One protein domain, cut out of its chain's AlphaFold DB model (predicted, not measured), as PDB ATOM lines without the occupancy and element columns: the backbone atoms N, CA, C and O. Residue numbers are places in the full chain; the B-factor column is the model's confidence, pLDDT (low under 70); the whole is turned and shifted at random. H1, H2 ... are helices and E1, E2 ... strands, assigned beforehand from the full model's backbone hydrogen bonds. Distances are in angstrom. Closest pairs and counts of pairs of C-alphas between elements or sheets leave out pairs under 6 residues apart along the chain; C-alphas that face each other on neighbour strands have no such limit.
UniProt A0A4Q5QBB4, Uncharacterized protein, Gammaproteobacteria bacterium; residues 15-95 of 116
ATOM      1  N   GLY A  15     -24.184  26.237 -18.711       94.38
ATOM      2  CA  GLY A  15     -24.671  26.393 -20.082       94.38
ATOM      3  C   GLY A  15     -24.855  27.843 -20.539       94.38
ATOM      4  O   GLY A  15     -25.213  28.063 -21.697       94.38
ATOM      5  N   GLN A  16     -24.594  28.829 -19.677       94.19
ATOM      6  CA  GLN A  16     -24.688  30.238 -20.033       94.19
ATOM      7  C   GLN A  16     -23.662  30.585 -21.113       94.19
ATOM      8  O   GLN A  16     -22.513  30.147 -21.068       94.19
ATOM      9  N   VAL A  17     -24.085  31.389 -22.083       95.50
ATOM     10  CA  VAL A  17     -23.210  31.951 -23.111       95.50
ATOM     11  C   VAL A  17     -23.066  33.436 -22.838       95.50
ATOM     12  O   VAL A  17     -24.057  34.139 -22.623       95.50
ATOM     13  N   VAL A  18     -21.824  33.904 -22.830       95.19
ATOM     14  CA  VAL A  18     -21.486  35.277 -22.477       95.19
ATOM     15  C   VAL A  18     -20.927  35.977 -23.707       95.19
ATOM     16  O   VAL A  18     -20.179  35.389 -24.489       95.19
ATOM     17  N   MET A  19     -21.309  37.234 -23.890       95.62
ATOM     18  CA  MET A  19     -20.745  38.092 -24.924       95.62
ATOM     19  C   MET A  19     -19.469  38.760 -24.404       95.62
ATOM     20  O   MET A  19     -19.489  39.405 -23.352       95.62
ATOM     21  N   THR A  20     -18.371  38.597 -25.138       94.44
ATOM     22  CA  THR A  20     -17.062  39.207 -24.867       94.44
ATOM     23  C   THR A  20     -17.085  40.705 -25.174       94.44
ATOM     24  O   THR A  20     -18.028  41.222 -25.781       94.44
ATOM     25  N   SER A  21     -16.041  41.438 -24.779       91.94
ATOM     26  CA  SER A  21     -15.961  42.884 -25.026       91.94
ATOM     27  C   SER A  21     -15.841  43.256 -26.511       91.94
ATOM     28  O   SER A  21     -16.219  44.368 -26.877       91.94
ATOM     29  N   SER A  22     -15.423  42.328 -27.381       89.06
ATOM     30  CA  SER A  22     -15.468  42.484 -28.847       89.06
ATOM     31  C   SER A  22     -16.846  42.224 -29.462       89.06
ATOM     32  O   SER A  22     -17.042  42.483 -30.648       89.06
ATOM     33  N   GLY A  23     -17.790  41.674 -28.691       91.06
ATOM     34  CA  GLY A  23     -19.107  41.262 -29.177       91.06
ATOM     35  C   GLY A  23     -19.191  39.813 -29.668       91.06
ATOM     36  O   GLY A  23     -20.265  39.389 -30.098       91.06
ATOM     37  N   ARG A  24     -18.111  39.020 -29.600       93.44
ATOM     38  CA  ARG A  24     -18.188  37.578 -29.891       93.44
ATOM     39  C   ARG A  24     -18.813  36.822 -28.722       93.44
ATOM     40  O   ARG A  24     -18.828  37.284 -27.586       93.44
ATOM     41  N   LEU A  25     -19.338  35.636 -29.006       95.94
ATOM     42  CA  LEU A  25     -19.928  34.765 -27.996       95.94
ATOM     43  C   LEU A  25     -18.924  33.706 -27.549       95.94
ATOM     44  O   LEU A  25     -18.218  33.123 -28.375       95.94
ATOM     45  N   THR A  26     -18.896  33.431 -26.249       96.12
ATOM     46  CA  THR A  26     -18.162  32.291 -25.703       96.12
ATOM     47  C   THR A  26     -18.854  30.973 -26.046       96.12
ATOM     48  O   THR A  26     -20.040  30.908 -26.369       96.12
ATOM     49  N   THR A  27     -18.126  29.875 -25.882       96.00
ATOM     50  CA  THR A  27     -18.748  28.555 -25.746       96.00
ATOM     51  C   THR A  27     -19.606  28.490 -24.470       96.00
ATOM     52  O   THR A  27     -19.350  29.253 -23.529       96.00
ATOM     53  N   PRO A  28     -20.619  27.607 -24.398       95.94
ATOM     54  CA  PRO A  28     -21.453  27.465 -23.206       95.94
ATOM     55  C   PRO A  28     -20.621  27.164 -21.959       95.94
ATOM     56  O   PRO A  28     -19.695  26.350 -22.007       95.94
ATOM     57  N   PHE A  29     -20.962  27.805 -20.843       96.50
ATOM     58  CA  PHE A  29     -20.272  27.606 -19.577       96.50
ATOM     59  C   PHE A  29     -20.376  26.137 -19.124       96.50
ATOM     60  O   PHE A  29     -21.436  25.517 -19.291       96.50
ATOM     61  N   PRO A  30     -19.309  25.540 -18.560       96.19
ATOM     62  CA  PRO A  30     -19.306  24.123 -18.218       96.19
ATOM     63  C   PRO A  30     -20.373  23.765 -17.180       96.19
ATOM     64  O   PRO A  30     -20.733  24.570 -16.327       96.19
ATOM     65  N   THR A  31     -20.816  22.506 -17.190       95.38
ATOM     66  CA  THR A  31     -21.671  21.975 -16.114       95.38
ATOM     67  C   THR A  31     -20.951  22.008 -14.757       95.38
ATOM     68  O   THR A  31     -19.733  21.822 -14.682       95.38
ATOM     69  N   LEU A  32     -21.660  22.216 -13.654       94.12
ATOM     70  CA  LEU A  32     -21.067  22.297 -12.326       94.12
ATOM     71  C   LEU A  32     -21.463  21.048 -11.554       94.12
ATOM     72  O   LEU A  32     -22.609  20.829 -11.178       94.12
ATOM     73  N   LYS A  33     -20.487  20.163 -11.345       92.62
ATOM     74  CA  LYS A  33     -20.704  18.939 -10.576       92.62
ATOM     75  C   LYS A  33     -20.084  19.086  -9.202       92.62
ATOM     76  O   LYS A  33     -18.891  19.377  -9.081       92.62
ATOM     77  N   TRP A  34     -20.892  18.792  -8.195       90.12
ATOM     78  CA  TRP A  34     -20.521  18.788  -6.787       90.12
ATOM     79  C   TRP A  34     -20.817  17.398  -6.222       90.12
ATOM     80  O   TRP A  34     -21.815  16.776  -6.576       90.12
ATOM     81  N   GLY A  35     -19.909  16.856  -5.415       90.81
ATOM     82  CA  GLY A  35     -20.048  15.500  -4.886       90.81
ATOM     83  C   GLY A  35     -18.875  15.139  -3.992       90.81
ATOM     84  O   GLY A  35     -18.923  15.351  -2.790       90.81
ATOM     85  N   SER A  36     -17.790  14.636  -4.584       95.19
ATOM     86  CA  SER A  36     -16.521  14.422  -3.875       95.19
ATOM     87  C   SER A  36     -15.509  15.524  -4.186       95.19
ATOM     88  O   SER A  36     -15.609  16.182  -5.226       95.19
ATOM     89  N   ASN A  37     -14.475  15.660  -3.348       94.12
ATOM     90  CA  ASN A  37     -13.364  16.594  -3.579       94.12
ATOM     91  C   ASN A  37     -12.776  16.448  -4.988       94.12
ATOM     92  O   ASN A  37     -12.567  17.436  -5.682       94.12
ATOM     93  N   ARG A  38     -12.598  15.209  -5.465       94.06
ATOM     94  CA  ARG A  38     -12.091  14.939  -6.819       94.06
ATOM     95  C   ARG A  38     -13.006  15.500  -7.910       94.06
ATOM     96  O   ARG A  38     -12.510  16.018  -8.908       94.06
ATOM     97  N   ILE A  39     -14.325  15.373  -7.741       94.56
ATOM     98  CA  ILE A  39     -15.306  15.900  -8.698       94.56
ATOM     99  C   ILE A  39     -15.261  17.428  -8.682       94.56
ATOM    100  O   ILE A  39     -15.127  18.020  -9.747       94.56
ATOM    101  N   ALA A  40     -15.264  18.046  -7.497       95.00
ATOM    102  CA  ALA A  40     -15.183  19.498  -7.351       95.00
ATOM    103  C   ALA A  40     -13.902  20.072  -7.985       95.00
ATOM    104  O   ALA A  40     -13.974  20.997  -8.790       95.00
ATOM    105  N   THR A  41     -12.734  19.475  -7.725       94.06
ATOM    106  CA  THR A  41     -11.471  19.909  -8.348       94.06
ATOM    107  C   THR A  41     -11.503  19.771  -9.872       94.06
ATOM    108  O   THR A  41     -10.999  20.636 -10.582       94.06
ATOM    109  N   ASN A  42     -12.098  18.702 -10.407       93.94
ATOM    110  CA  ASN A  42     -12.235  18.542 -11.855       93.94
ATOM    111  C   ASN A  42     -13.229  19.537 -12.468       93.94
ATOM    112  O   ASN A  42     -13.012  19.980 -13.594       93.94
ATOM    113  N   THR A  43     -14.287  19.904 -11.742       94.94
ATOM    114  CA  THR A  43     -15.207  20.973 -12.144       94.94
ATOM    115  C   THR A  43     -14.463  22.303 -12.245       94.94
ATOM    116  O   THR A  43     -14.535  22.939 -13.292       94.94
ATOM    117  N   ILE A  44     -13.667  22.667 -11.233       94.06
ATOM    118  CA  ILE A  44     -12.845  23.891 -11.250       94.06
ATOM    119  C   ILE A  44     -11.899  23.889 -12.458       94.06
ATOM    120  O   ILE A  44     -11.901  24.833 -13.238       94.06
ATOM    121  N   ARG A  45     -11.182  22.785 -12.705       94.00
ATOM    122  CA  ARG A  45     -10.275  22.670 -13.865       94.00
ATOM    123  C   ARG A  45     -10.977  22.843 -15.209       94.00
ATOM    124  O   ARG A  45     -10.384  23.362 -16.143       94.00
ATOM    125  N   ARG A  46     -12.221  22.377 -15.335       95.19
ATOM    126  CA  ARG A  46     -13.015  22.557 -16.558       95.19
ATOM    127  C   ARG A  46     -13.430  24.008 -16.757       95.19
ATOM    128  O   ARG A  46     -13.462  24.453 -17.896       95.19
ATOM    129  N   VAL A  47     -13.751  24.714 -15.674       95.94
ATOM    130  CA  VAL A  47     -14.047  26.153 -15.704       95.94
ATOM    131  C   VAL A  47     -12.797  26.939 -16.088       95.94
ATOM    132  O   VAL A  47     -12.850  27.741 -17.016       95.94
ATOM    133  N   ASP A  48     -11.661  26.637 -15.460       95.81
ATOM    134  CA  ASP A  48     -10.373  27.256 -15.779       95.81
ATOM    135  C   ASP A  48      -9.997  27.031 -17.252       95.81
ATOM    136  O   ASP A  48      -9.667  27.974 -17.969       95.81
ATOM    137  N   LEU A  49     -10.118  25.786 -17.727       96.62
ATOM    138  CA  LEU A  49      -9.867  25.421 -19.119       96.62
ATOM    139  C   LEU A  49     -10.810  26.152 -20.082       96.62
ATOM    140  O   LEU A  49     -10.374  26.632 -21.126       96.62
ATOM    141  N   TRP A  50     -12.097  26.241 -19.743       96.81
ATOM    142  CA  TRP A  50     -13.076  26.984 -20.535       96.81
ATOM    143  C   TRP A  50     -12.675  28.455 -20.666       96.81
ATOM    144  O   TRP A  50     -12.721  28.997 -21.770       96.81
ATOM    145  N   LEU A  51     -12.226  29.088 -19.582       96.62
ATOM    146  CA  LEU A  51     -11.843  30.497 -19.587       96.62
ATOM    147  C   LEU A  51     -10.663  30.750 -20.537       96.62
ATOM    148  O   LEU A  51     -10.767  31.573 -21.450       96.62
ATOM    149  N   VAL A  52      -9.574  29.988 -20.392       96.81
ATOM    150  CA  VAL A  52      -8.377  30.160 -21.235       96.81
ATOM    151  C   VAL A  52      -8.622  29.760 -22.694       96.81
ATOM    152  O   VAL A  52      -8.108  30.414 -23.599       96.81
ATOM    153  N   LEU A  53      -9.452  28.744 -22.959       96.69
ATOM    154  CA  LEU A  53      -9.801  28.355 -24.331       96.69
ATOM    155  C   LEU A  53     -10.606  29.438 -25.042       96.69
ATOM    156  O   LEU A  53     -10.313  29.744 -26.196       96.69
ATOM    157  N   ASN A  54     -11.599  30.031 -24.376       96.94
ATOM    158  CA  ASN A  54     -12.348  31.131 -24.978       96.94
ATOM    159  C   ASN A  54     -11.436  32.340 -25.225       96.94
ATOM    160  O   ASN A  54     -11.541  32.948 -26.285       96.94
ATOM    161  N   ALA A  55     -10.495  32.643 -24.323       95.81
ATOM    162  CA  ALA A  55      -9.516  33.713 -24.535       95.81
ATOM    163  C   ALA A  55      -8.592  33.438 -25.737       95.81
ATOM    164  O   ALA A  55      -8.341  34.335 -26.541       95.81
ATOM    165  N   ALA A  56      -8.143  32.191 -25.918       95.50
ATOM    166  CA  ALA A  56      -7.371  31.783 -27.091       95.50
ATOM    167  C   ALA A  56      -8.172  31.939 -28.394       95.50
ATOM    168  O   ALA A  56      -7.675  32.523 -29.356       95.50
ATOM    169  N   LEU A  57      -9.420  31.456 -28.413       95.06
ATOM    170  CA  LEU A  57     -10.311  31.562 -29.572       95.06
ATOM    171  C   LEU A  57     -10.625  33.021 -29.918       95.06
ATOM    172  O   LEU A  57     -10.674  33.383 -31.092       95.06
ATOM    173  N   GLU A  58     -10.811  33.864 -28.903       94.31
ATOM    174  CA  GLU A  58     -11.014  35.300 -29.070       94.31
ATOM    175  C   GLU A  58      -9.776  35.966 -29.683       94.31
ATOM    176  O   GLU A  58      -9.879  36.700 -30.665       94.31
ATOM    177  N   ALA A  59      -8.588  35.663 -29.155       93.06
ATOM    178  CA  ALA A  59      -7.337  36.201 -29.673       93.06
ATOM    179  C   ALA A  59      -7.082  35.775 -31.127       93.06
ATOM    180  O   ALA A  59      -6.668  36.596 -31.946       93.06
ATOM    181  N   GLU A  60      -7.362  34.519 -31.475       91.81
ATOM    182  CA  GLU A  60      -7.240  34.005 -32.843       91.81
ATOM    183  C   GLU A  60      -8.229  34.662 -33.802       91.81
ATOM    184  O   GLU A  60      -7.831  35.077 -34.891       91.81
ATOM    185  N   ALA A  61      -9.489  34.821 -33.387       90.81
ATOM    186  CA  ALA A  61     -10.515  35.483 -34.189       90.81
ATOM    187  C   ALA A  61     -10.164  36.946 -34.502       90.81
ATOM    188  O   ALA A  61     -10.562  37.470 -35.540       90.81
ATOM    189  N   ARG A  62      -9.386  37.591 -33.629       88.94
ATOM    190  CA  ARG A  62      -8.886  38.961 -33.813       88.94
ATOM    191  C   ARG A  62      -7.558  39.030 -34.575       88.94
ATOM    192  O   ARG A  62      -7.008  40.114 -34.728       88.94
ATOM    193  N   GLY A  63      -7.008  37.897 -35.021       86.12
ATOM    194  CA  GLY A  63      -5.706  37.816 -35.698       86.12
ATOM    195  C   GLY A  63      -4.492  37.923 -34.761       86.12
ATOM    196  O   GLY A  63      -3.347  37.966 -35.214       86.12
ATOM    197  N   GLY A  64      -4.713  37.932 -33.445       83.94
ATOM    198  CA  GLY A  64      -3.708  38.153 -32.407       83.94
ATOM    199  C   GLY A  64      -2.938  36.893 -32.028       83.94
ATOM    200  O   GLY A  64      -3.011  36.445 -30.884       83.94
ATOM    201  N   LYS A  65      -2.144  36.340 -32.956       85.31
ATOM    202  CA  LYS A  65      -1.354  35.108 -32.724       85.31
ATOM    203  C   LYS A  65      -0.435  35.188 -31.497       85.31
ATOM    204  O   LYS A  65      -0.196  34.172 -30.853       85.31
ATOM    205  N   PHE A  66       0.080  36.377 -31.178       87.06
ATOM    206  CA  PHE A  66       0.927  36.591 -30.002       87.06
ATOM    207  C   PHE A  66       0.160  36.352 -28.695       87.06
ATOM    208  O   PHE A  66       0.625  35.589 -27.856       87.06
ATOM    209  N   ASN A  67      -1.040  36.926 -28.571       88.38
ATOM    210  CA  ASN A  67      -1.886  36.781 -27.384       88.38
ATOM    211  C   ASN A  67      -2.518  35.386 -27.296       88.38
ATOM    212  O   ASN A  67      -2.695  34.861 -26.205       88.38
ATOM    213  N   ALA A  68      -2.816  34.753 -28.435       92.06
ATOM    214  CA  ALA A  68      -3.389  33.410 -28.460       92.06
ATOM    215  C   ALA A  68      -2.443  32.341 -27.887       92.06
ATOM    216  O   ALA A  68      -2.891  31.412 -27.217       92.06
ATOM    217  N   ARG A  69      -1.132  32.468 -28.134       92.19
ATOM    218  CA  ARG A  69      -0.112  31.486 -27.724       92.19
ATOM    219  C   ARG A  69      -0.114  31.153 -26.225       92.19
ATOM    220  O   ARG A  69      -0.274  29.974 -25.921       92.19
ATOM    221  N   PRO A  70       0.039  32.114 -25.294       91.25
ATOM    222  CA  PRO A  70       0.047  31.800 -23.866       91.25
ATOM    223  C   PRO A  70      -1.262  31.136 -23.415       91.25
ATOM    224  O   PRO A  70      -1.223  30.158 -22.672       91.25
ATOM    225  N   PHE A  71      -2.412  31.577 -23.937       93.81
ATOM    226  CA  PHE A  71      -3.704  30.957 -23.627       93.81
ATOM    227  C   PHE A  71      -3.815  29.519 -24.152       93.81
ATOM    228  O   PHE A  71      -4.337  28.649 -23.455       93.81
ATOM    229  N   ARG A  72      -3.285  29.238 -25.350       93.38
ATOM    230  CA  ARG A  72      -3.211  27.878 -25.907       93.38
ATOM    231  C   ARG A  72      -2.337  26.967 -25.054       93.38
ATOM    232  O   ARG A  72      -2.785  25.882 -24.698       93.38
ATOM    233  N   THR A  73      -1.147  27.421 -24.671       90.94
ATOM    234  CA  THR A  73      -0.253  26.654 -23.793       90.94
ATOM    235  C   THR A  73      -0.901  26.374 -22.434       90.94
ATOM    236  O   THR A  73      -0.839  25.248 -21.946       90.94
ATOM    237  N   GLY A  74      -1.601  27.351 -21.847       87.44
ATOM    238  CA  GLY A  74      -2.382  27.132 -20.625       87.44
ATOM    239  C   GLY A  74      -3.502  26.098 -20.811       87.44
ATOM    240  O   GLY A  74      -3.723  25.248 -19.948       87.44
ATOM    241  N   ALA A  75      -4.177  26.117 -21.965       89.38
ATOM    242  CA  ALA A  75      -5.240  25.170 -22.289       89.38
ATOM    243  C   ALA A  75      -4.744  23.727 -22.506       89.38
ATOM    244  O   ALA A  75      -5.459  22.780 -22.176       89.38
ATOM    245  N   GLU A  76      -3.527  23.537 -23.024       89.44
ATOM    246  CA  GLU A  76      -2.916  22.209 -23.203       89.44
ATOM    247  C   GLU A  76      -2.727  21.478 -21.870       89.44
ATOM    248  O   GLU A  76      -2.815  20.249 -21.810       89.44
ATOM    249  N   ASN A  77      -2.515  22.224 -20.781       86.94
ATOM    250  CA  ASN A  77      -2.293  21.652 -19.464       86.94
ATOM    251  C   ASN A  77      -3.178  22.303 -18.396       86.94
ATOM    252  O   ASN A  77      -2.713  23.047 -17.535       86.94
ATOM    253  N   ALA A  78      -4.458  21.918 -18.376       80.56
ATOM    254  CA  ALA A  78      -5.456  22.424 -17.426       80.56
ATOM    255  C   ALA A  78      -5.081  22.275 -15.933       80.56
ATOM    256  O   ALA A  78      -5.710  22.881 -15.070       80.56
ATOM    257  N   ARG A  79      -4.085  21.443 -15.588       84.38
ATOM    258  CA  ARG A  79      -3.581  21.307 -14.209       84.38
ATOM    259  C   ARG A  79      -2.611  22.414 -13.802       84.38
ATOM    260  O   ARG A  79      -2.376  22.564 -12.607       84.38
ATOM    261  N   GLN A  80      -2.031  23.116 -14.768       88.44
ATOM    262  CA  GLN A  80      -1.001  24.134 -14.569       88.44
ATOM    263  C   GLN A  80      -1.515  25.555 -14.822       88.44
ATOM    264  O   GLN A  80      -0.722  26.486 -14.747       88.44
ATOM    265  N   ILE A  81      -2.817  25.731 -15.079       94.50
ATOM    266  CA  ILE A  81      -3.426  27.060 -15.197       94.50
ATOM    267  C   ILE A  81      -3.258  27.783 -13.860       94.50
ATOM    268  O   ILE A  81      -3.823  27.380 -12.837       94.50
ATOM    269  N   THR A  82      -2.449  28.835 -13.869       93.94
ATOM    270  CA  THR A  82      -2.164  29.648 -12.689       93.94
ATOM    271  C   THR A  82      -3.277  30.663 -12.456       93.94
ATOM    272  O   THR A  82      -4.107  30.906 -13.329       93.94
ATOM    273  N   GLN A  83      -3.302  31.293 -11.278       94.06
ATOM    274  CA  GLN A  83      -4.247  32.387 -11.037       94.06
ATOM    275  C   GLN A  83      -4.023  33.549 -12.019       94.06
ATOM    276  O   GLN A  83      -4.987  34.077 -12.559       94.06
ATOM    277  N   ALA A  84      -2.764  33.868 -12.334       94.12
ATOM    278  CA  ALA A  84      -2.430  34.918 -13.291       94.12
ATOM    279  C   ALA A  84      -2.967  34.620 -14.701       94.12
ATOM    280  O   ALA A  84      -3.449  35.527 -15.372       94.12
ATOM    281  N   ASP A  85      -2.940  33.359 -15.144       94.38
ATOM    282  CA  ASP A  85      -3.513  32.975 -16.441       94.38
ATOM    283  C   ASP A  85      -5.024  33.228 -16.487       94.38
ATOM    284  O   ASP A  85      -5.547  33.671 -17.511       94.38
ATOM    285  N   LYS A  86      -5.721  32.978 -15.370       95.31
ATOM    286  CA  LYS A  86      -7.163  33.220 -15.239       95.31
ATOM    287  C   LYS A  86      -7.470  34.706 -15.277       95.31
ATOM    288  O   LYS A  86      -8.310  35.113 -16.073       95.31
ATOM    289  N   ASP A  87      -6.760  35.497 -14.480       95.38
ATOM    290  CA  ASP A  87      -6.954  36.945 -14.409       95.38
ATOM    291  C   ASP A  87      -6.685  37.585 -15.784       95.38
ATOM    292  O   ASP A  87      -7.473  38.396 -16.273       95.38
ATOM    293  N   CYS A  88      -5.620  37.150 -16.469       94.38
ATOM    294  CA  CYS A  88      -5.312  37.572 -17.834       94.38
ATOM    295  C   CYS A  88      -6.407  37.170 -18.830       94.38
ATOM    296  O   CYS A  88      -6.803  37.989 -19.658       94.38
ATOM    297  N   ALA A  89      -6.895  35.928 -18.779       95.81
ATOM    298  CA  ALA A  89      -7.924  35.438 -19.694       95.81
ATOM    299  C   ALA A  89      -9.276  36.134 -19.471       95.81
ATOM    300  O   ALA A  89      -9.930  36.533 -20.433       95.81
ATOM    301  N   GLU A  90      -9.676  36.331 -18.214       96.56
ATOM    302  CA  GLU A  90     -10.890  37.059 -17.849       96.56
ATOM    303  C   GLU A  90     -10.820  38.514 -18.315       96.56
ATOM    304  O   GLU A  90     -11.729  38.995 -18.997       96.56
ATOM    305  N   TYR A  91      -9.718  39.202 -18.010       95.62
ATOM    306  CA  TYR A  91      -9.529  40.586 -18.424       95.62
ATOM    307  C   TYR A  91      -9.484  40.718 -19.951       95.62
ATOM    308  O   TYR A  91     -10.055  41.655 -20.508       95.62
ATOM    309  N   TYR A  92      -8.876  39.755 -20.649       95.06
ATOM    310  CA  TYR A  92      -8.850  39.727 -22.110       95.06
ATOM    311  C   TYR A  92     -10.243  39.517 -22.722       95.06
ATOM    312  O   TYR A  92     -10.559  40.099 -23.759       95.06
ATOM    313  N   LEU A  93     -11.095  38.699 -22.101       95.25
ATOM    314  CA  LEU A  93     -12.439  38.414 -22.607       95.25
ATOM    315  C   LEU A  93     -13.447  39.520 -22.290       95.25
ATOM    316  O   LEU A  93     -14.259  39.864 -23.150       95.25
ATOM    317  N   PHE A  94     -13.417  40.057 -21.071       95.62
ATOM    318  CA  PHE A  94     -14.500  40.888 -20.534       95.62
ATOM    319  C   PHE A  94     -14.054  42.273 -20.058       95.62
ATOM    320  O   PHE A  94     -14.898  43.127 -19.788       95.62
ATOM    321  N   GLY A  95     -12.747  42.505 -19.950       93.00
ATOM    322  CA  GLY A  95     -12.161  43.799 -19.630       93.00
ATOM    323  C   GLY A  95     -11.786  44.584 -20.886       93.00
ATOM    324  O   GLY A  95     -12.508  44.596 -21.891       93.00
TER     325      GLY A  95
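AT A GLANCE: This is residues 15 to 95 of the 116 residues of an uncharacterized protein of Gammaproteobacteria bacterium (UniProt A0A4Q5QBB4). One long helix, H1, makes the long axis; H2 folds back on its later half as a hairpin, and H3 crosses that half at a steep tilt. Short strand E1 lies over another side of H1, apart from it, and points toward the end of H1; after it the unnamed residues 20 to 36 fold back and run the other way to the start of H1 at residue 37. The 81 printed residues hold E1, H1, H2, H3 in chain order: mostly helix, compact, radius of gyration of the C-alphas 12.7 A, spans 41 by 25 by 17 A.

HOW THE PARTS SIT: H1, residues 37 to 61, touches H2, residues 65 to 76, with residues 49 to 60 alone; they form a helical hairpin, opposite ways at a shallow tilt of 19 degrees, the closest C-alphas being those of Ala 56 and Ala 68, 4.5 A apart. H3, residues 83 to 94, touches H1 the same way at a steep tilt of 48 degrees, closest C-alphas Ala 55 and Ala 89, 5.4 A. H2 and H3 only just touch, with 3 pairs of C-alphas within 8 A, the closest Gly 74 and Asp 85, 7.3 A. E1, residues 17 to 19, pairs with no named strand and is apart from H1. Every O i to N i+4 pair is within hydrogen-bond range in H1 and H3, 6 of 8 in H2.

IN THESE COORDINATES: H1 is 36.1 A long, from C-alpha 37 at (-13.364, 16.594, -3.579); H2 is 16.1 A and H3 16.4 A, ending with C-alpha 94 at (-14.500, 40.888, -20.534); E1 is 6.9 A.

THE WHOLE: The C-alphas of Ser 36 and Gly 63, the two farthest apart, are 41.0 A apart. The printed part has no cut; the link E1 to H1 is long, and no printed residue is under 70 in pLDDT.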